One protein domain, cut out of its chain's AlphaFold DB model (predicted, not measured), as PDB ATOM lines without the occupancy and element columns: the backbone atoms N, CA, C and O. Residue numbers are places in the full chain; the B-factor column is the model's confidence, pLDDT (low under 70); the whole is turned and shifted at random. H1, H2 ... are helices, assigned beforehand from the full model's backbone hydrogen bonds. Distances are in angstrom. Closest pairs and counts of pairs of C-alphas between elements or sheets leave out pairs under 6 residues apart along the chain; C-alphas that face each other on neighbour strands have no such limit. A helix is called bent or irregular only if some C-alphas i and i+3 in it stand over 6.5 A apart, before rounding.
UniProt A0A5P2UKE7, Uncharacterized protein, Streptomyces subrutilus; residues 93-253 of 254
ATOM      1  N   GLU A  93      25.742  18.737  17.983       85.62
ATOM      2  CA  GLU A  93      26.240  17.384  18.242       85.62
ATOM      3  C   GLU A  93      25.130  16.346  18.060       85.62
ATOM      4  O   GLU A  93      25.326  15.341  17.378       85.62
ATOM      5  N   LEU A  94      23.948  16.622  18.617       83.25
ATOM      6  CA  LEU A  94      22.795  15.736  18.528       83.25
ATOM      7  C   LEU A  94      22.267  15.640  17.090       83.25
ATOM      8  O   LEU A  94      21.972  14.548  16.614       83.25
ATOM      9  N   LEU A  95      22.215  16.769  16.373       87.44
ATOM     10  CA  LEU A  95      21.851  16.798  14.955       87.44
ATOM     11  C   LEU A  95      22.832  15.986  14.106       87.44
ATOM     12  O   LEU A  95      22.405  15.222  13.247       87.44
ATOM     13  N   GLU A  96      24.139  16.126  14.330       87.38
ATOM     14  CA  GLU A  96      25.143  15.347  13.603       87.38
ATOM     15  C   GLU A  96      25.043  13.852  13.907       87.38
ATOM     16  O   GLU A  96      25.108  13.042  12.982       87.38
ATOM     17  N   GLN A  97      24.844  13.478  15.174       84.00
ATOM     18  CA  GLN A  97      24.681  12.080  15.563       84.00
ATOM     19  C   GLN A  97      23.437  11.465  14.919       84.00
ATOM     20  O   GLN A  97      23.520  10.385  14.337       84.00
ATOM     21  N   TRP A  98      22.307  12.168  14.962       83.12
ATOM     22  CA  TRP A  98      21.065  11.749  14.313       83.12
ATOM     23  C   TRP A  98      21.233  11.571  12.804       83.12
ATOM     24  O   TRP A  98      20.866  10.533  12.252       83.12
ATOM     25  N   LEU A  99      21.851  12.547  12.134       81.31
ATOM     26  CA  LEU A  99      22.107  12.476  10.697       81.31
ATOM     27  C   LEU A  99      23.041  11.323  10.312       81.31
ATOM     28  O   LEU A  99      22.893  10.774   9.224       81.31
ATOM     29  N   ALA A 100      23.992  10.964  11.178       77.12
ATOM     30  CA  ALA A 100      24.942   9.883  10.929       77.12
ATOM     31  C   ALA A 100      24.370   8.487  11.211       77.12
ATOM     32  O   ALA A 100      24.729   7.531  10.530       77.12
ATOM     33  N   THR A 101      23.527   8.353  12.237       72.69
ATOM     34  CA  THR A 101      23.103   7.040  12.747       72.69
ATOM     35  C   THR A 101      21.748   6.598  12.205       72.69
ATOM     36  O   THR A 101      21.511   5.400  12.077       72.69
ATOM     37  N   GLY A 102      20.864   7.538  11.861       60.72
ATOM     38  CA  GLY A 102      19.550   7.245  11.299       60.72
ATOM     39  C   GLY A 102      18.408   6.821  12.244       60.72
ATOM     40  O   GLY A 102      17.280   6.880  11.749       60.72
ATOM     41  N   PRO A 103      18.561   6.435  13.538       60.81
ATOM     42  CA  PRO A 103      17.392   6.313  14.395       60.81
ATOM     43  C   PRO A 103      16.790   7.710  14.582       60.81
ATOM     44  O   PRO A 103      17.544   8.676  14.717       60.81
ATOM     45  N   PRO A 104      15.456   7.840  14.563       61.53
ATOM     46  CA  PRO A 104      14.799   9.129  14.697       61.53
ATOM     47  C   PRO A 104      15.123   9.750  16.056       61.53
ATOM     48  O   PRO A 104      15.237   9.055  17.066       61.53
ATOM     49  N   LEU A 105      15.266  11.074  16.073       64.06
ATOM     50  CA  LEU A 105      15.176  11.831  17.318       64.06
ATOM     51  C   LEU A 105      13.765  11.663  17.889       64.06
ATOM     52  O   LEU A 105      12.819  11.482  17.121       64.06
ATOM     53  N   ASP A 106      13.624  11.797  19.211       65.81
ATOM     54  CA  ASP A 106      12.309  11.787  19.873       65.81
ATOM     55  C   ASP A 106      11.338  12.787  19.216       65.81
ATOM     56  O   ASP A 106      10.145  12.520  19.090       65.81
ATOM     57  N   GLU A 107      11.872  13.909  18.720       70.56
ATOM     58  CA  GLU A 107      11.167  14.852  17.855       70.56
ATOM     59  C   GLU A 107      12.077  15.279  16.697       70.56
ATOM     60  O   GLU A 107      13.034  16.027  16.890       70.56
ATOM     61  N   GLU A 108      11.832  14.793  15.478       76.62
ATOM     62  CA  GLU A 108      12.670  15.165  14.334       76.62
ATOM     63  C   GLU A 108      12.510  16.653  13.951       76.62
ATOM     64  O   GLU A 108      11.383  17.113  13.737       76.62
ATOM     65  N   PRO A 109      13.626  17.387  13.744       80.62
ATOM     66  CA  PRO A 109      13.617  18.733  13.202       80.62
ATOM     67  C   PRO A 109      12.763  18.874  11.950       80.62
ATOM     68  O   PRO A 109      13.014  18.202  10.947       80.62
ATOM     69  N   ARG A 110      11.849  19.853  11.931       82.69
ATOM     70  CA  ARG A 110      11.152  20.216  10.682       82.69
ATOM     71  C   ARG A 110      12.173  20.504   9.565       82.69
ATOM     72  O   ARG A 110      12.958  21.451   9.717       82.69
ATOM     73  N   PRO A 111      12.144  19.792   8.414       83.69
ATOM     74  CA  PRO A 111      13.224  19.846   7.423       83.69
ATOM     75  C   PRO A 111      13.554  21.255   6.917       83.69
ATOM     76  O   PRO A 111      14.719  21.644   6.845       83.69
ATOM     77  N   ARG A 112      12.532  22.074   6.642       84.38
ATOM     78  CA  ARG A 112      12.711  23.465   6.192       84.38
ATOM     79  C   ARG A 112      13.374  24.356   7.247       84.38
ATOM     80  O   ARG A 112      14.230  25.177   6.907       84.38
ATOM     81  N   SER A 113      12.981  24.208   8.511       81.19
ATOM     82  CA  SER A 113      13.549  24.977   9.623       81.19
ATOM     83  C   SER A 113      15.005  24.591   9.855       81.19
ATOM     84  O   SER A 113      15.858  25.469   9.971       81.19
ATOM     85  N   LEU A 114      15.297  23.286   9.838       86.62
ATOM     86  CA  LEU A 114      16.657  22.775   9.956       86.62
ATOM     87  C   LEU A 114      17.544  23.266   8.809       86.62
ATOM     88  O   LEU A 114      18.630  23.779   9.067       86.62
ATOM     89  N   HIS A 115      17.073  23.173   7.561       87.62
ATOM     90  CA  HIS A 115      17.819  23.651   6.397       87.62
ATOM     91  C   HIS A 115      18.135  25.150   6.511       87.62
ATOM     92  O   HIS A 115      19.281  25.561   6.339       87.62
ATOM     93  N   THR A 116      17.139  25.967   6.872       85.06
ATOM     94  CA  THR A 116      17.316  27.418   7.035       85.06
ATOM     95  C   THR A 116      18.346  27.742   8.117       85.06
ATOM     96  O   THR A 116      19.231  28.570   7.898       85.06
ATOM     97  N   LEU A 117      18.260  27.072   9.269       86.00
ATOM     98  CA  LEU A 117      19.209  27.255  10.360       86.00
ATOM     99  C   LEU A 117      20.621  26.829   9.950       86.00
ATOM    100  O   LEU A 117      21.563  27.590  10.150       86.00
ATOM    101  N   ALA A 118      20.775  25.638   9.373       91.19
ATOM    102  CA  ALA A 118      22.077  25.097   9.010       91.19
ATOM    103  C   ALA A 118      22.762  25.945   7.929       91.19
ATOM    104  O   ALA A 118      23.936  26.290   8.065       91.19
ATOM    105  N   ALA A 119      22.010  26.382   6.914       90.56
ATOM    106  CA  ALA A 119      22.504  27.285   5.880       90.56
ATOM    107  C   ALA A 119      22.918  28.657   6.439       90.56
ATOM    108  O   ALA A 119      23.823  29.296   5.897       90.56
ATOM    109  N   ALA A 120      22.265  29.125   7.504       86.75
ATOM    110  CA  ALA A 120      22.659  30.346   8.191       86.75
ATOM    111  C   ALA A 120      23.913  30.140   9.051       86.75
ATOM    112  O   ALA A 120      24.848  30.932   8.968       86.75
ATOM    113  N   ARG A 121      23.970  29.045   9.814       88.00
ATOM    114  CA  ARG A 121      25.072  28.715  10.726       88.00
ATOM    115  C   ARG A 121      26.376  28.380  10.015       88.00
ATOM    116  O   ARG A 121      27.436  28.782  10.478       88.00
ATOM    117  N   MET A 122      26.324  27.726   8.855       93.88
ATOM    118  CA  MET A 122      27.532  27.504   8.049       93.88
ATOM    119  C   MET A 122      28.110  28.816   7.478       93.88
ATOM    120  O   MET A 122      29.281  28.866   7.103       93.88
ATOM    121  N   ARG A 123      27.287  29.877   7.400       91.75
ATOM    122  CA  ARG A 123      27.627  31.219   6.884       91.75
ATOM    123  C   ARG A 123      27.944  32.241   7.966       91.75
ATOM    124  O   ARG A 123      28.152  33.403   7.644       91.75
ATOM    125  N   ASP A 124      27.962  31.826   9.225       85.38
ATOM    126  CA  ASP A 124      28.295  32.712  10.329       85.38
ATOM    127  C   ASP A 124      29.815  32.852  10.455       85.38
ATOM    128  O   ASP A 124      30.485  31.975  10.990       85.38
ATOM    129  N   GLU A 125      30.351  33.959   9.943       87.00
ATOM    130  CA  GLU A 125      31.784  34.288   9.973       87.00
ATOM    131  C   GLU A 125      32.325  34.498  11.396       87.00
ATOM    132  O   GLU A 125      33.536  34.496  11.601       87.00
ATOM    133  N   ARG A 126      31.453  34.655  12.401       84.31
ATOM    134  CA  ARG A 126      31.867  34.756  13.810       84.31
ATOM    135  C   ARG A 126      32.158  33.389  14.425       84.31
ATOM    136  O   ARG A 126      32.816  33.314  15.462       84.31
ATOM    137  N   ALA A 127      31.643  32.315  13.828       83.06
ATOM    138  CA  ALA A 127      31.861  30.960  14.308       83.06
ATOM    139  C   ALA A 127      33.207  30.407  13.801       83.06
ATOM    140  O   ALA A 127      33.592  30.677  12.664       83.06
ATOM    141  N   PRO A 128      33.909  29.565  14.583       91.88
ATOM    142  CA  PRO A 128      35.113  28.895  14.103       91.88
ATOM    143  C   PRO A 128      34.838  28.032  12.863       91.88
ATOM    144  O   PRO A 128      33.818  27.341  12.801       91.88
ATOM    145  N   ASP A 129      35.783  27.971  11.922       94.88
ATOM    146  CA  ASP A 129      35.648  27.198  10.676       94.88
ATOM    147  C   ASP A 129      35.243  25.739  10.896       94.88
ATOM    148  O   ASP A 129      34.425  25.197  10.157       94.88
ATOM    149  N   GLY A 130      35.789  25.094  11.932       93.25
ATOM    150  CA  GLY A 130      35.418  23.722  12.285       93.25
ATOM    151  C   GLY A 130      33.920  23.577  12.567       93.25
ATOM    152  O   GLY A 130      33.298  22.623  12.106       93.25
ATOM    153  N   ILE A 131      33.318  24.551  13.251       91.38
ATOM    154  CA  ILE A 131      31.878  24.583  13.538       91.38
ATOM    155  C   ILE A 131      31.077  24.895  12.272       91.38
ATOM    156  O   ILE A 131      30.058  24.252  12.014       91.38
ATOM    157  N   ARG A 132      31.545  25.827  11.440       94.56
ATOM    158  CA  ARG A 132      30.887  26.168  10.168       94.56
ATOM    159  C   ARG A 132      30.854  24.976   9.204       94.56
ATOM    160  O   ARG A 132      29.823  24.724   8.587       94.56
ATOM    161  N   LEU A 133      31.934  24.194   9.137       95.19
ATOM    162  CA  LEU A 133      32.014  22.950   8.359       95.19
ATOM    163  C   LEU A 133      31.043  21.874   8.863       95.19
ATOM    164  O   LEU A 133      30.382  21.219   8.056       95.19
ATOM    165  N   ARG A 134      30.917  21.712  10.188       94.56
ATOM    166  CA  ARG A 134      29.913  20.825  10.808       94.56
ATOM    167  C   ARG A 134      28.500  21.223  10.379       94.56
ATOM    168  O   ARG A 134      27.755  20.397   9.855       94.56
ATOM    169  N   TRP A 135      28.166  22.511  10.476       94.50
ATOM    170  CA  TRP A 135      26.893  23.038   9.976       94.50
ATOM    171  C   TRP A 135      26.712  22.876   8.466       94.50
ATOM    172  O   TRP A 135      25.589  22.666   8.021       94.50
ATOM    173  N   GLY A 136      27.790  22.912   7.681       95.19
ATOM    174  CA  GLY A 136      27.770  22.590   6.255       95.19
ATOM    175  C   GLY A 136      27.264  21.176   5.970       95.19
ATOM    176  O   GLY A 136      26.415  20.984   5.101       95.19
ATOM    177  N   ARG A 137      27.714  20.183   6.749       93.50
ATOM    178  CA  ARG A 137      27.213  18.801   6.643       93.50
ATOM    179  C   ARG A 137      25.742  18.693   7.028       93.50
ATOM    180  O   ARG A 137      24.976  18.050   6.314       93.50
ATOM    181  N   VAL A 138      25.340  19.374   8.102       93.31
ATOM    182  CA  VAL A 138      23.924  19.460   8.494       93.31
ATOM    183  C   VAL A 138      23.100  20.113   7.383       93.31
ATOM    184  O   VAL A 138      22.022  19.622   7.073       93.31
ATOM    185  N   ALA A 139      23.604  21.167   6.736       94.19
ATOM    186  CA  ALA A 139      22.909  21.852   5.649       94.19
ATOM    187  C   ALA A 139      22.700  20.941   4.432       94.19
ATOM    188  O   ALA A 139      21.605  20.929   3.878       94.19
ATOM    189  N   LEU A 140      23.702  20.136   4.056       93.94
ATOM    190  CA  LEU A 140      23.570  19.146   2.981       93.94
ATOM    191  C   LEU A 140      22.499  18.100   3.300       93.94
ATOM    192  O   LEU A 140      21.616  17.847   2.484       93.94
ATOM    193  N   ALA A 141      22.545  17.515   4.496       91.62
ATOM    194  CA  ALA A 141      21.577  16.497   4.886       91.62
ATOM    195  C   ALA A 141      20.160  17.072   5.053       91.62
ATOM    196  O   ALA A 141      19.175  16.444   4.664       91.62
ATOM    197  N   ALA A 142      20.048  18.292   5.581       90.75
ATOM    198  CA  ALA A 142      18.780  18.996   5.711       90.75
ATOM    199  C   ALA A 142      18.187  19.372   4.347       90.75
ATOM    200  O   ALA A 142      16.975  19.268   4.183       90.75
ATOM    201  N   ALA A 143      19.013  19.757   3.368       92.19
ATOM    202  CA  ALA A 143      18.571  20.002   1.995       92.19
ATOM    203  C   ALA A 143      17.988  18.730   1.356       92.19
ATOM    204  O   ALA A 143      16.920  18.791   0.752       92.19
ATOM    205  N   LEU A 144      18.629  17.569   1.555       90.75
ATOM    206  CA  LEU A 144      18.110  16.274   1.092       90.75
ATOM    207  C   LEU A 144      16.754  15.947   1.727       90.75
ATOM    208  O   LEU A 144      15.767  15.783   1.016       90.75
ATOM    209  N   ARG A 145      16.677  15.946   3.066       88.88
ATOM    210  CA  ARG A 145      15.427  15.654   3.789       88.88
ATOM    211  C   ARG A 145      14.311  16.633   3.436       88.88
ATOM    212  O   ARG A 145      13.149  16.249   3.356       88.88
ATOM    213  N   ARG A 146      14.646  17.910   3.233       90.12
ATOM    214  CA  ARG A 146      13.690  18.934   2.810       90.12
ATOM    215  C   ARG A 146      13.181  18.663   1.398       90.12
ATOM    216  O   ARG A 146      11.980  18.771   1.189       90.12
ATOM    217  N   ALA A 147      14.062  18.327   0.458       91.19
ATOM    218  CA  ALA A 147      13.670  17.982  -0.904       91.19
ATOM    219  C   ALA A 147      12.712  16.783  -0.922       91.19
ATOM    220  O   ALA A 147      11.673  16.859  -1.574       91.19
ATOM    221  N   ASP A 148      13.012  15.739  -0.144       89.38
ATOM    222  CA  ASP A 148      12.158  14.553  -0.031       89.38
ATOM    223  C   ASP A 148      10.793  14.898   0.598       89.38
ATOM    224  O   ASP A 148       9.747  14.529   0.067       89.38
ATOM    225  N   ALA A 149      10.781  15.673   1.690       88.00
ATOM    226  CA  ALA A 149       9.552  16.068   2.382       88.00
ATOM    227  C   ALA A 149       8.668  17.040   1.575       88.00
ATOM    228  O   ALA A 149       7.448  17.038   1.728       88.00
ATOM    229  N   GLU A 150       9.268  17.896   0.743       89.56
ATOM    230  CA  GLU A 150       8.557  18.873  -0.094       89.56
ATOM    231  C   GLU A 150       8.235  18.335  -1.500       89.56
ATOM    232  O   GLU A 150       7.597  19.042  -2.280       89.56
ATOM    233  N   GLY A 151       8.658  17.110  -1.835       91.19
ATOM    234  CA  GLY A 151       8.476  16.529  -3.169       91.19
ATOM    235  C   GLY A 151       9.176  17.333  -4.269       91.19
ATOM    236  O   GLY A 151       8.621  17.509  -5.354       91.19
ATOM    237  N   ALA A 152      10.356  17.886  -3.974       90.06
ATOM    238  CA  ALA A 152      11.099  18.717  -4.914       90.06
ATOM    239  C   ALA A 152      11.570  17.907  -6.134       90.06
ATOM    240  O   ALA A 152      12.005  16.763  -6.003       90.06
ATOM    241  N   ASP A 153      11.529  18.519  -7.322       91.44
ATOM    242  CA  ASP A 153      12.077  17.915  -8.536       91.44
ATOM    243  C   ASP A 153      13.609  17.797  -8.469       91.44
ATOM    244  O   ASP A 153      14.286  18.604  -7.824       91.44
ATOM    245  N   GLU A 154      14.158  16.810  -9.179       90.69
ATOM    246  CA  GLU A 154      15.591  16.490  -9.164       90.69
ATOM    247  C   GLU A 154      16.494  17.702  -9.490       90.69
ATOM    248  O   GLU A 154      17.450  17.951  -8.752       90.69
ATOM    249  N   PRO A 155      16.187  18.542 -10.502       89.69
ATOM    250  CA  PRO A 155      16.941  19.772 -10.730       89.69
ATOM    251  C   PRO A 155      16.920  20.767  -9.562       89.69
ATOM    252  O   PRO A 155      17.943  21.396  -9.283       89.69
ATOM    253  N   SER A 156      15.776  20.946  -8.897       88.94
ATOM    254  CA  SER A 156      15.657  21.844  -7.741       88.94
ATOM    255  C   SER A 156      16.455  21.320  -6.547       88.94
ATOM    256  O   SER A 156      17.210  22.080  -5.934       88.94
ATOM    257  N   ARG A 157      16.360  20.013  -6.270       92.94
ATOM    258  CA  ARG A 157      17.170  19.320  -5.257       92.94
ATOM    259  C   ARG A 157      18.663  19.485  -5.536       92.94
ATOM    260  O   ARG A 157      19.410  19.918  -4.662       92.94
ATOM    261  N   GLY A 158      19.101  19.183  -6.756       94.56
ATOM    262  CA  GLY A 158      20.506  19.270  -7.138       94.56
ATOM    263  C   GLY A 158      21.065  20.691  -7.063       94.56
ATOM    264  O   GLY A 158      22.172  20.884  -6.564       94.56
ATOM    265  N   ALA A 159      20.292  21.699  -7.480       92.94
ATOM    266  CA  ALA A 159      20.711  23.097  -7.390       92.94
ATOM    267  C   ALA A 159      20.950  23.548  -5.937       92.94
ATOM    268  O   ALA A 159      21.904  24.281  -5.670       92.94
ATOM    269  N   GLU A 160      20.122  23.092  -4.992       92.56
ATOM    270  CA  GLU A 160      20.291  23.384  -3.565       92.56
ATOM    271  C   GLU A 160      21.570  22.740  -3.008       92.56
ATOM    272  O   GLU A 160      22.366  23.412  -2.346       92.56
ATOM    273  N   LEU A 161      21.829  21.475  -3.352       95.62
ATOM    274  CA  LEU A 161      23.042  20.762  -2.939       95.62
ATOM    275  C   LEU A 161      24.313  21.398  -3.508       95.62
ATOM    276  O   LEU A 161      25.265  21.637  -2.763       95.62
ATOM    277  N   VAL A 162      24.311  21.730  -4.801       96.81
ATOM    278  CA  VAL A 162      25.416  22.436  -5.461       96.81
ATOM    279  C   VAL A 162      25.674  23.783  -4.796       96.81
ATOM    280  O   VAL A 162      26.828  24.130  -4.563       96.81
ATOM    281  N   ALA A 163      24.634  24.535  -4.430       95.06
ATOM    282  CA  ALA A 163      24.812  25.818  -3.759       95.06
ATOM    283  C   ALA A 163      25.460  25.676  -2.370       95.06
ATOM    284  O   ALA A 163      26.267  26.523  -1.975       95.06
ATOM    285  N   VAL A 164      25.130  24.618  -1.620       96.31
ATOM    286  CA  VAL A 164      25.765  24.333  -0.325       96.31
ATOM    287  C   VAL A 164      27.214  23.881  -0.520       96.31
ATOM    288  O   VAL A 164      28.108  24.461   0.094       96.31
ATOM    289  N   ARG A 165      27.477  22.912  -1.406       97.56
ATOM    290  CA  ARG A 165      28.840  22.415  -1.686       97.56
ATOM    291  C   ARG A 165      29.744  23.498  -2.263       97.56
ATOM    292  O   ARG A 165      30.859  23.676  -1.792       97.56
ATOM    293  N   GLY A 166      29.246  24.268  -3.225       97.38
ATOM    294  CA  GLY A 166      29.961  25.394  -3.813       97.38
ATOM    295  C   GLY A 166      30.286  26.477  -2.791       97.38
ATOM    296  O   GLY A 166      31.382  27.029  -2.813       97.38
ATOM    297  N   TYR A 167      29.384  26.740  -1.838       96.56
ATOM    298  CA  TYR A 167      29.703  27.614  -0.711       96.56
ATOM    299  C   TYR A 167      30.852  27.056   0.142       96.56
ATOM    300  O   TYR A 167      31.794  27.794   0.423       96.56
ATOM    301  N   LEU A 168      30.788  25.779   0.536       97.50
ATOM    302  CA  LEU A 168      31.823  25.160   1.371       97.50
ATOM    303  C   LEU A 168      33.183  25.151   0.671       97.50
ATOM    304  O   LEU A 168      34.183  25.485   1.298       97.50
ATOM    305  N   LEU A 169      33.216  24.840  -0.623       97.88
ATOM    306  CA  LEU A 169      34.444  24.846  -1.405       97.88
ATOM    307  C   LEU A 169      35.028  26.255  -1.544       97.88
ATOM    308  O   LEU A 169      36.226  26.439  -1.360       97.88
ATOM    309  N   ARG A 170      34.188  27.256  -1.829       97.06
ATOM    310  CA  ARG A 170      34.629  28.652  -1.935       97.06
ATOM    311  C   ARG A 170      35.237  29.164  -0.634       97.06
ATOM    312  O   ARG A 170      36.204  29.911  -0.675       97.06
ATOM    313  N   GLU A 171      34.636  28.798   0.491       97.19
ATOM    314  CA  GLU A 171      35.021  29.325   1.798       97.19
ATOM    315  C   GLU A 171      36.205  28.580   2.418       97.19
ATOM    316  O   GLU A 171      37.093  29.193   3.000       97.19
ATOM    317  N   PHE A 172      36.227  27.251   2.303       96.94
ATOM    318  CA  PHE A 172      37.193  26.404   3.010       96.94
ATOM    319  C   PHE A 172      38.210  25.734   2.080       96.94
ATOM    320  O   PHE A 172      39.062  24.981   2.556       96.94
ATOM    321  N   GLY A 173      38.128  26.005   0.775       96.25
ATOM    322  CA  GLY A 173      39.019  25.482  -0.254       96.25
ATOM    323  C   GLY A 173      38.861  23.980  -0.529       96.25
ATOM    324  O   GLY A 173      38.072  23.287   0.128       96.25
ATOM    325  N   PRO A 174      39.626  23.449  -1.501       96.88
ATOM    326  CA  PRO A 174      39.701  22.016  -1.770       96.88
ATOM    327  C   PRO A 174      40.124  21.202  -0.537       96.88
ATOM    328  O   PRO A 174      40.907  21.652   0.301       96.88
ATOM    329  N   GLY A 175      39.604  19.982  -0.418       95.12
ATOM    330  CA  GLY A 175      39.841  19.106   0.729       95.12
ATOM    331  C   GLY A 175      38.839  19.367   1.851       95.12
ATOM    332  O   GLY A 175      37.858  18.637   1.970       95.12
ATOM    333  N   ARG A 176      39.044  20.417   2.661       94.12
ATOM    334  CA  ARG A 176      38.144  20.726   3.797       94.12
ATOM    335  C   ARG A 176      36.743  21.138   3.339       94.12
ATOM    336  O   ARG A 176      35.765  20.715   3.950       94.12
ATOM    337  N   GLY A 177      36.656  21.966   2.297       93.62
ATOM    338  CA  GLY A 177      35.397  22.450   1.726       93.62
ATOM    339  C   GLY A 177      34.747  21.493   0.727       93.62
ATOM    340  O   GLY A 177      33.565  21.646   0.423       93.62
ATOM    341  N   GLY A 178      35.492  20.496   0.245       95.69
ATOM    342  CA  GLY A 178      35.011  19.470  -0.679       95.69
ATOM    343  C   GLY A 178      35.975  19.191  -1.831       95.69
ATOM    344  O   GLY A 178      37.102  19.688  -1.861       95.69
ATOM    345  N   ASP A 179      35.509  18.381  -2.779       97.44
ATOM    346  CA  ASP A 179      36.224  18.024  -4.005       97.44
ATOM    347  C   ASP A 179      35.725  18.888  -5.189       97.44
ATOM    348  O   ASP A 179      34.552  18.772  -5.572       97.44
ATOM    349  N   PRO A 180      36.585  19.742  -5.785       98.00
ATOM    350  CA  PRO A 180      36.250  20.529  -6.972       98.00
ATOM    351  C   PRO A 180      35.757  19.691  -8.158       98.00
ATOM    352  O   PRO A 180      34.809  20.094  -8.834       98.00
ATOM    353  N   ALA A 181      36.350  18.518  -8.404       97.94
ATOM    354  CA  ALA A 181      35.988  17.666  -9.534       97.94
ATOM    355  C   ALA A 181      34.614  17.013  -9.331       97.94
ATOM    356  O   ALA A 181      33.829  16.897 -10.277       97.94
ATOM    357  N   ALA A 182      34.281  16.617  -8.098       97.56
ATOM    358  CA  ALA A 182      32.937  16.156  -7.754       97.56
ATOM    359  C   ALA A 182      31.887  17.253  -7.968       97.56
ATOM    360  O   ALA A 182      30.884  17.005  -8.638       97.56
ATOM    361  N   LEU A 183      32.138  18.474  -7.480       97.81
ATOM    362  CA  LEU A 183      31.222  19.597  -7.685       97.81
ATOM    363  C   LEU A 183      31.058  19.933  -9.177       97.81
ATOM    364  O   LEU A 183      29.939  20.166  -9.625       97.81
ATOM    365  N   CYS A 184      32.145  19.912  -9.955       98.19
ATOM    366  CA  CYS A 184      32.097  20.124 -11.402       98.19
ATOM    367  C   CYS A 184      31.155  19.120 -12.087       98.19
ATOM    368  O   CYS A 184      30.236  19.520 -12.802       98.19
ATOM    369  N   ARG A 185      31.325  17.819 -11.807       97.81
ATOM    370  CA  ARG A 185      30.473  16.751 -12.358       97.81
ATOM    371  C   ARG A 185      29.003  16.929 -11.992       97.81
ATOM    372  O   ARG A 185      28.142  16.778 -12.854       97.81
ATOM    373  N   GLU A 186      28.720  17.269 -10.740       96.88
ATOM    374  CA  GLU A 186      27.353  17.519 -10.273       96.88
ATOM    375  C   GLU A 186      26.713  18.710 -10.989       96.88
ATOM    376  O   GLU A 186      25.574  18.616 -11.446       96.88
ATOM    377  N   VAL A 187      27.446  19.818 -11.132       97.69
ATOM    378  CA  VAL A 187      26.953  20.992 -11.858       97.69
ATOM    379  C   VAL A 187      26.662  20.634 -13.310       97.69
ATOM    380  O   VAL A 187      25.558  20.907 -13.773       97.69
ATOM    381  N   LEU A 188      27.602  19.985 -14.007       97.00
ATOM    382  CA  LEU A 188      27.437  19.577 -15.407       97.00
ATOM    383  C   LEU A 188      26.229  18.646 -15.595       97.00
ATOM    384  O   LEU A 188      25.453  18.844 -16.530       97.00
ATOM    385  N   ALA A 189      26.015  17.696 -14.681       95.62
ATOM    386  CA  ALA A 189      24.851  16.811 -14.708       95.62
ATOM    387  C   ALA A 189      23.518  17.580 -14.599       95.62
ATOM    388  O   ALA A 189      22.532  17.201 -15.232       95.62
ATOM    389  N   LEU A 190      23.486  18.690 -13.851       95.69
ATOM    390  CA  LEU A 190      22.288  19.521 -13.684       95.69
ATOM    391  C   LEU A 190      21.992  20.448 -14.866       95.69
ATOM    392  O   LEU A 190      20.854  20.907 -14.998       95.69
ATOM    393  N   LEU A 191      22.980  20.747 -15.717       94.94
ATOM    394  CA  LEU A 191      22.765  21.626 -16.872       94.94
ATOM    395  C   LEU A 191      21.834  20.984 -17.907       94.94
ATOM    396  O   LEU A 191      21.100  21.705 -18.583       94.94
ATOM    397  N   GLY A 192      21.830  19.648 -18.010       89.56
ATOM    398  CA  GLY A 192      20.870  18.881 -18.818       89.56
ATOM    399  C   GLY A 192      20.850  19.229 -20.315       89.56
ATOM    400  O   GLY A 192      19.883  18.916 -21.005       89.56
ATOM    401  N   SER A 193      21.879  19.914 -20.809       92.56
ATOM    402  CA  SER A 193      22.048  20.370 -22.192       92.56
ATOM    403  C   SER A 193      23.541  20.462 -22.514       92.56
ATOM    404  O   SER A 193      24.370  20.269 -21.625       92.56
ATOM    405  N   THR A 194      23.897  20.717 -23.774       96.19
ATOM    406  CA  THR A 194      25.280  21.036 -24.164       96.19
ATOM    407  C   THR A 194      25.458  22.555 -24.296       96.19
ATOM    408  O   THR A 194      24.459  23.263 -24.491       96.19
ATOM    409  N   PRO A 195      26.699  23.076 -24.229       97.25
ATOM    410  CA  PRO A 195      26.977  24.492 -24.466       97.25
ATOM    411  C   PRO A 195      26.400  25.001 -25.797       97.25
ATOM    412  O   PRO A 195      25.795  26.071 -25.841       97.25
ATOM    413  N   GLU A 196      26.518  24.218 -26.872       96.75
ATOM    414  CA  GLU A 196      26.054  24.575 -28.218       96.75
ATOM    415  C   GLU A 196      24.528  24.682 -28.274       96.75
ATOM    416  O   GLU A 196      23.990  25.648 -28.818       96.75
ATOM    417  N   ALA A 197      23.826  23.719 -27.669       96.00
ATOM    418  CA  ALA A 197      22.368  23.725 -27.604       96.00
ATOM    419  C   ALA A 197      21.852  24.916 -26.781       96.00
ATOM    420  O   ALA A 197      20.944  25.630 -27.213       96.00
ATOM    421  N   ALA A 198      22.463  25.173 -25.621       96.94
ATOM    422  CA  ALA A 198      22.108  26.309 -24.778       96.94
ATOM    423  C   ALA A 198      22.375  27.651 -25.478       96.94
ATOM    424  O   ALA A 198      21.565  28.571 -25.366       96.94
ATOM    425  N   LEU A 199      23.475  27.762 -26.231       96.38
ATOM    426  CA  LEU A 199      23.809  28.954 -27.008       96.38
ATOM    427  C   LEU A 199      22.813  29.201 -28.150       96.38
ATOM    428  O   LEU A 199      22.382  30.340 -28.342       96.38
ATOM    429  N   ALA A 200      22.427  28.152 -28.881       95.50
ATOM    430  CA  ALA A 200      21.436  28.245 -29.950       95.50
ATOM    431  C   ALA A 200      20.087  28.752 -29.413       95.50
ATOM    432  O   ALA A 200      19.517  29.701 -29.953       95.50
ATOM    433  N   GLU A 201      19.618  28.188 -28.296       95.88
ATOM    434  CA  GLU A 201      18.393  28.641 -27.634       95.88
ATOM    435  C   GLU A 201      18.506  30.064 -27.081       95.88
ATOM    436  O   GLU A 201      17.564  30.854 -27.175       95.88
ATOM    437  N   ALA A 202      19.666  30.427 -26.536       94.88
ATOM    438  CA  ALA A 202      19.907  31.766 -26.022       94.88
ATOM    439  C   ALA A 202      19.811  32.846 -27.112       94.88
ATOM    440  O   ALA A 202      19.407  33.969 -26.812       94.88
ATOM    441  N   GLY A 203      20.110  32.524 -28.374       94.12
ATOM    442  CA  GLY A 203      19.981  33.459 -29.498       94.12
ATOM    443  C   GLY A 203      18.551  33.975 -29.714       94.12
ATOM    444  O   GLY A 203      18.369  35.149 -30.039       94.12
ATOM    445  N   ALA A 204      17.545  33.135 -29.458       94.44
ATOM    446  CA  ALA A 204      16.126  33.441 -29.652       94.44
ATOM    447  C   ALA A 204      15.317  33.348 -28.344       94.44
ATOM    448  O   ALA A 204      14.114  33.101 -28.359       94.44
ATOM    449  N   TRP A 205      15.954  33.559 -27.182       95.00
ATOM    450  CA  TRP A 205      15.341  33.236 -25.885       95.00
ATOM    451  C   TRP A 205      13.995  33.928 -25.624       95.00
ATOM    452  O   TRP A 205      13.164  33.395 -24.895       95.00
ATOM    453  N   ARG A 206      13.765  35.112 -26.210       94.88
ATOM    454  CA  ARG A 206      12.509  35.869 -26.062       94.88
ATOM    455  C   ARG A 206      11.311  35.186 -26.720       94.88
ATOM    456  O   ARG A 206      10.183  35.454 -26.323       94.88
ATOM    457  N   GLU A 207      11.564  34.329 -27.699       96.44
ATOM    458  CA  GLU A 207      10.551  33.584 -28.449       96.44
ATOM    459  C   GLU A 207      10.281  32.207 -27.825       96.44
ATOM    460  O   GLU A 207       9.321  31.527 -28.185       96.44
ATOM    461  N   LEU A 208      11.104  31.789 -26.857       96.06
ATOM    462  CA  LEU A 208      10.965  30.493 -26.210       96.06
ATOM    463  C   LEU A 208       9.793  30.463 -25.215       96.06
ATOM    464  O   LEU A 208       9.519  31.446 -24.519       96.06
ATOM    465  N   PRO A 209       9.157  29.292 -25.026       96.81
ATOM    466  CA  PRO A 209       8.218  29.086 -23.934       96.81
ATOM    467  C   PRO A 209       8.854  29.377 -22.569       96.81
ATOM    468  O   PRO A 209      10.011  29.028 -22.312       96.81
ATOM    469  N   ARG A 210       8.063  29.929 -21.638       95.69
ATOM    470  CA  ARG A 210       8.506  30.274 -20.271       95.69
ATOM    471  C   ARG A 210       9.336  29.174 -19.577       95.69
ATOM    472  O   ARG A 210      10.350  29.533 -18.976       95.69
ATOM    473  N   PRO A 211       8.991  27.870 -19.644       94.25
ATOM    474  CA  PRO A 211       9.808  26.818 -19.036       94.25
ATOM    475  C   PRO A 211      11.247  26.747 -19.570       94.25
ATOM    476  O   PRO A 211      12.171  26.541 -18.786       94.25
ATOM    477  N   ARG A 212      11.464  26.975 -20.873       95.00
ATOM    478  CA  ARG A 212      12.808  26.990 -21.477       95.00
ATOM    479  C   ARG A 212      13.609  28.213 -21.046       95.00
ATOM    480  O   ARG A 212      14.771  28.078 -20.684       95.00
ATOM    481  N   ILE A 213      12.976  29.386 -20.958       96.25
ATOM    482  CA  ILE A 213      13.628  30.594 -20.421       96.25
ATOM    483  C   ILE A 213      14.094  30.360 -18.977       96.25
ATOM    484  O   ILE A 213      15.222  30.699 -18.618       96.25
ATOM    485  N   LEU A 214      13.243  29.757 -18.138       94.00
ATOM    486  CA  LEU A 214      13.603  29.418 -16.759       94.00
ATOM    487  C   LEU A 214      14.745  28.396 -16.695       94.00
ATOM    488  O   LEU A 214      15.613  28.520 -15.833       94.00
ATOM    489  N   HIS A 215      14.778  27.430 -17.616       94.06
ATOM    490  CA  HIS A 215      15.883  26.483 -17.740       94.06
ATOM    491  C   HIS A 215      17.208  27.184 -18.090       94.06
ATOM    492  O   HIS A 215      18.185  27.004 -17.368       94.06
ATOM    493  N   LEU A 216      17.235  28.066 -19.097       96.19
ATOM    494  CA  LEU A 216      18.440  28.833 -19.452       96.19
ATOM    495  C   LEU A 216      18.925  29.734 -18.303       96.19
ATOM    496  O   LEU A 216      20.124  29.841 -18.043       96.19
ATOM    497  N   ARG A 217      17.998  30.347 -17.557       95.88
ATOM    498  CA  ARG A 217      18.336  31.124 -16.352       95.88
ATOM    499  C   ARG A 217      18.916  30.257 -15.244       95.88
ATOM    500  O   ARG A 217      19.833  30.693 -14.552       95.88
ATOM    501  N   ARG A 218      18.404  29.036 -15.071       94.38
ATOM    502  CA  ARG A 218      18.952  28.066 -14.117       94.38
ATOM    503  C   ARG A 218      20.373  27.669 -14.501       94.38
ATOM    504  O   ARG A 218      21.235  27.724 -13.633       94.38
ATOM    505  N   ILE A 219      20.623  27.354 -15.775       95.69
ATOM    506  CA  ILE A 219      21.978  27.101 -16.296       95.69
ATOM    507  C   ILE A 219      22.888  28.259 -15.899       95.69
ATOM    508  O   ILE A 219      23.852  28.056 -15.168       95.69
ATOM    509  N   LYS A 220      22.526  29.494 -16.268       96.56
ATOM    510  CA  LYS A 220      23.315  30.691 -15.942       96.56
ATOM    511  C   LYS A 220      23.562  30.868 -14.443       96.56
ATOM    512  O   LYS A 220      24.615  31.369 -14.060       96.56
ATOM    513  N   HIS A 221      22.609  30.473 -13.600       95.44
ATOM    514  CA  HIS A 221      22.751  30.518 -12.146       95.44
ATOM    515  C   HIS A 221      23.729  29.467 -11.599       95.44
ATOM    516  O   HIS A 221      24.324  29.690 -10.548       95.44
ATOM    517  N   LEU A 222      23.916  28.348 -12.303       96.25
ATOM    518  CA  LEU A 222      24.837  27.278 -11.924       96.25
ATOM    519  C   LEU A 222      26.275  27.520 -12.417       96.25
ATOM    520  O   LEU A 222      27.216  27.105 -11.746       96.25
ATOM    521  N   LEU A 223      26.461  28.242 -13.530       96.88
ATOM    522  CA  LEU A 223      27.787  28.513 -14.115       96.88
ATOM    523  C   LEU A 223      28.820  29.166 -13.173       96.88
ATOM    524  O   LEU A 223      29.986  28.785 -13.254       96.88
ATOM    525  N   PRO A 224      28.458  30.062 -12.227       97.00
ATOM    526  CA  PRO A 224      29.411  30.566 -11.238       97.00
ATOM    527  C   PRO A 224      30.138  29.469 -10.448       97.00
ATOM    528  O   PRO A 224      31.264  29.687 -10.011       97.00
ATOM    529  N   TRP A 225      29.522  28.297 -10.267       97.56
ATOM    530  CA  TRP A 225      30.157  27.168  -9.589       97.56
ATOM    531  C   TRP A 225      31.177  26.445 -10.474       97.56
ATOM    532  O   TRP A 225      32.165  25.953  -9.942       97.56
ATOM    533  N   LEU A 226      30.998  26.433 -11.803       97.38
ATOM    534  CA  LEU A 226      32.021  25.936 -12.736       97.38
ATOM    535  C   LEU A 226      33.241  26.860 -12.754       97.38
ATOM    536  O   LEU A 226      34.369  26.393 -12.617       97.38
ATOM    537  N   ALA A 227      33.009  28.171 -12.824       96.69
ATOM    538  CA  ALA A 227      34.078  29.162 -12.737       96.69
ATOM    539  C   ALA A 227      34.853  29.067 -11.409       96.69
ATOM    540  O   ALA A 227      36.067  29.247 -11.389       96.69
ATOM    541  N   LEU A 228      34.164  28.748 -10.304       96.94
ATOM    542  CA  LEU A 228      34.787  28.534  -8.996       96.94
ATOM    543  C   LEU A 228      35.741  27.330  -8.985       96.94
ATOM    544  O   LEU A 228      36.814  27.418  -8.395       96.94
ATOM    545  N   VAL A 229      35.348  26.199  -9.582       97.44
ATOM    546  CA  VAL A 229      36.146  24.958  -9.535       97.44
ATOM    547  C   VAL A 229      37.244  24.908 -10.589       97.44
ATOM    548  O   VAL A 229      38.232  24.212 -10.379       97.44
ATOM    549  N   ARG A 230      37.098  25.639 -11.701       97.44
ATOM    550  CA  ARG A 230      38.011  25.585 -12.853       97.44
ATOM    551  C   ARG A 230      39.502  25.734 -12.498       97.44
ATOM    552  O   ARG A 230      40.282  24.940 -13.024       97.44
ATOM    553  N   PRO A 231      39.931  26.650 -11.604       97.31
ATOM    554  CA  PRO A 231      41.342  26.783 -11.225       97.31
ATOM    555  C   PRO A 231      41.928  25.579 -10.472       97.31
ATOM    556  O   PRO A 231      43.133  25.524 -10.254       97.31
ATOM    557  N   HIS A 232      41.088  24.643 -10.023       96.69
ATOM    558  CA  HIS A 232      41.499  23.447  -9.285       96.69
ATOM    559  C   HIS A 232      41.510  22.176 -10.142       96.69
ATOM    560  O   HIS A 232      41.818  21.103  -9.627       96.69
ATOM    561  N   LEU A 233      41.145  22.285 -11.419       96.88
ATOM    562  CA  LEU A 233      41.175  21.188 -12.380       96.88
ATOM    563  C   LEU A 233      42.460  21.282 -13.204       96.88
ATOM    564  O   LEU A 233      42.917  22.387 -13.506       96.88
ATOM    565  N   ALA A 234      43.035  20.135 -13.564       95.62
ATOM    566  CA  ALA A 234      44.182  20.100 -14.464       95.62
ATOM    567  C   ALA A 234      43.763  20.568 -15.868       95.62
ATOM    568  O   ALA A 234      42.636  20.321 -16.292       95.62
ATOM    569  N   ASP A 235      44.647  21.254 -16.594       94.06
ATOM    570  CA  ASP A 235      44.298  21.824 -17.905       94.06
ATOM    571  C   ASP A 235      44.020  20.759 -18.977       94.06
ATOM    572  O   ASP A 235      43.293  21.021 -19.932       94.06
ATOM    573  N   ASP A 236      44.558  19.550 -18.808       94.56
ATOM    574  CA  ASP A 236      44.290  18.381 -19.646       94.56
ATOM    575  C   ASP A 236      43.060  17.569 -19.195       94.56
ATOM    576  O   ASP A 236      42.685  16.595 -19.852       94.56
ATOM    577  N   ASP A 237      42.386  17.972 -18.111       95.62
ATOM    578  CA  ASP A 237      41.178  17.311 -17.614       95.62
ATOM    579  C   ASP A 237      39.966  17.623 -18.523       95.62
ATOM    580  O   ASP A 237      39.646  18.796 -18.772       95.62
ATOM    581  N   PRO A 238      39.205  16.610 -18.982       96.81
ATOM    582  CA  PRO A 238      37.945  16.821 -19.694       96.81
ATOM    583  C   PRO A 238      36.948  17.731 -18.957       96.81
ATOM    584  O   PRO A 238      36.181  18.454 -19.597       96.81
ATOM    585  N   LEU A 239      36.955  17.732 -17.620       97.38
ATOM    586  CA  LEU A 239      36.119  18.612 -16.803       97.38
ATOM    587  C   LEU A 239      36.532  20.081 -16.924       97.38
ATOM    588  O   LEU A 239      35.659  20.950 -16.948       97.38
ATOM    589  N   ALA A 240      37.832  20.365 -17.038       97.50
ATOM    590  CA  ALA A 240      38.333  21.718 -17.260       97.50
ATOM    591  C   ALA A 240      37.856  22.248 -18.617       97.50
ATOM    592  O   ALA A 240      37.263  23.324 -18.688       97.50
ATOM    593  N   SER A 241      37.997  21.428 -19.664       97.38
ATOM    594  CA  SER A 241      37.511  21.748 -21.013       97.38
ATOM    595  C   SER A 241      35.997  21.992 -21.045       97.38
ATOM    596  O   SER A 241      35.524  22.946 -21.666       97.38
ATOM    597  N   ALA A 242      35.216  21.162 -20.344       97.56
ATOM    598  CA  ALA A 242      33.771  21.339 -20.243       97.56
ATOM    599  C   ALA A 242      33.393  22.631 -19.499       97.56
ATOM    600  O   ALA A 242      32.483  23.344 -19.926       97.56
ATOM    601  N   ALA A 243      34.088  22.952 -18.403       97.38
ATOM    602  CA  ALA A 243      33.869  24.188 -17.658       97.38
ATOM    603  C   ALA A 243      34.182  25.432 -18.510       97.38
ATOM    604  O   ALA A 243      33.378  26.365 -18.526       97.38
ATOM    605  N   ASP A 244      35.282  25.413 -19.267       97.94
ATOM    606  CA  ASP A 244      35.679  26.511 -20.158       97.94
ATOM    607  C   ASP A 244      34.650  26.740 -21.276       97.94
ATOM    608  O   ASP A 244      34.245  27.878 -21.539       97.94
ATOM    609  N   ALA A 245      34.150  25.661 -21.889       97.75
ATOM    610  CA  ALA A 245      33.104  25.739 -22.909       97.75
ATOM    611  C   ALA A 245      31.817  26.386 -22.369       97.75
ATOM    612  O   ALA A 245      31.198  27.223 -23.031       97.75
ATOM    613  N   TRP A 246      31.423  26.041 -21.144       98.00
ATOM    614  CA  TRP A 246      30.247  26.618 -20.501       98.00
ATOM    615  C   TRP A 246      30.435  28.076 -20.075       98.00
ATOM    616  O   TRP A 246      29.509  28.880 -20.234       98.00
ATOM    617  N   GLU A 247      31.617  28.453 -19.583       96.19
ATOM    618  CA  GLU A 247      31.903  29.844 -19.215       96.19
ATOM    619  C   GLU A 247      31.859  30.766 -20.444       96.19
ATOM    620  O   GLU A 247      31.345  31.884 -20.353       96.19
ATOM    621  N   ALA A 248      32.265  30.282 -21.625       96.50
ATOM    622  CA  ALA A 248      32.142  31.024 -22.883       96.50
ATOM    623  C   ALA A 248      30.678  31.320 -23.282       96.50
ATOM    624  O   ALA A 248      30.391  32.358 -23.889       96.50
ATOM    625  N   VAL A 249      29.732  30.444 -22.923       96.00
ATOM    626  CA  VAL A 249      28.295  30.612 -23.220       96.00
ATOM    627  C   VAL A 249      27.606  31.550 -22.224       96.00
ATOM    628  O   VAL A 249      26.647  32.243 -22.580       96.00
ATOM    629  N   ARG A 250      28.107  31.639 -20.985       95.44
ATOM    630  CA  ARG A 250      27.504  32.402 -19.877       95.44
ATOM    631  C   ARG A 250      27.026  33.820 -20.232       95.44
ATOM    632  O   ARG A 250      25.906  34.157 -19.831       95.44
ATOM    633  N   PRO A 251      27.789  34.661 -20.964       95.81
ATOM    634  CA  PRO A 251      27.377  36.036 -21.261       95.81
ATOM    635  C   PRO A 251      26.169  36.126 -22.200       95.81
ATOM    636  O   PRO A 251      25.516  37.165 -22.260       95.81
ATOM    637  N   ARG A 252      25.878  35.055 -22.950       95.94
ATOM    638  CA  ARG A 252      24.790  35.002 -23.934       95.94
ATOM    639  C   ARG A 252      23.465  34.532 -23.337       95.94
ATOM    640  O   ARG A 252      22.421  34.798 -23.922       95.94
ATOM    641  N   LEU A 253      23.498  33.866 -22.183       95.81
ATOM    642  CA  LEU A 253      22.304  33.362 -21.503       95.81
ATOM    643  C   LEU A 253      21.438  34.509 -20.920       95.81
ATOM    644  O   LEU A 253      21.991  35.540 -20.519       95.81
TER     645      LEU A 253
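What this domain is: This is residues 93 to 253 of the 254 residues of an uncharacterized protein of Streptomyces subrutilus (UniProt A0A5P2UKE7). The longest helix, H7, forms with H4 and H5 a bundle in the middle, up and down, each running against the one before it in the chain. H3 runs alongside H4, with H2 beside H3 and H1 slanting on H3 at one end; toward the opposite end H8 packs slantwise on H7, with H6 beside H8. The printed part has 161 residues with eight named helices, H1 to H8 in order, and no named strand: all helix. It is compact, with a radius of gyration of the C-alphas of 17.5 A and spans of 54 by 36 by 27 A.

How they stand to each other: H7, residues 210 to 232, touches H5, residues 180 to 191, opposite ways; the closest C-alphas, Pro 180 and Val 229, are 5.1 A apart. With residues 222 to 228 alone H7 touches H4, residues 154 to 172; the closest C-alphas, Gly 166 and Trp 225, are 6.0 A apart. H4 and H5 form a hairpin, closest C-alphas Pro 155 and Leu 190, 6.1 A. H3, residues 129 to 150, forms a hairpin with H4 at a shallow tilt of 3 degrees, closest C-alphas Ala 147 and Arg 157, 5.7 A, and another with H2, residues 111 to 121, closest C-alphas Pro 111 and Arg 146, 4.7 A. H1, residues 93 to 101, touches H3 at a steep tilt of 54 degrees, with residues 134 to 141 of H3 alone, closest C-alphas Glu 96 and Val 138, 6.7 A. H8, residues 238 to 252, touches residues 220 to 230 of H7 alone, at a steep tilt of 48 degrees, closest C-alphas Leu 226 and Ala 243, 5.5 A. H6, residues 195 to 203, touches H8, closest C-alphas Pro 195 and Trp 246, 5.6 A. Every O i to N i+4 pair is within hydrogen-bond range in H1 to H6, against 14 of 19 in H7 and 8 of 11 in H8.

Where its parts are: H7 is 35.4 A long, from C-alpha 210 at (8.506, 30.274, -20.271), with a kink of 33 degrees near residue 225. H7 and H8 are irregular: C-alphas 228 and 231, and C-alphas 248 and 251, are 7.1 A apart. H3 measures 30.3 A, H4 26.7 A and H8 22.8 A. H1 begins at C-alpha 93 (26.240, 17.384, 18.242); H8 ends at C-alpha 252 (24.790, 35.002, -23.934).

The domain as a whole: The two C-alphas farthest apart, Asp 106 and Gly 203, are 54.5 A apart. The printed part has no cut and no long link. Residues 206 to 211 stand free; pLDDT is under 70 at residues 102 to 106.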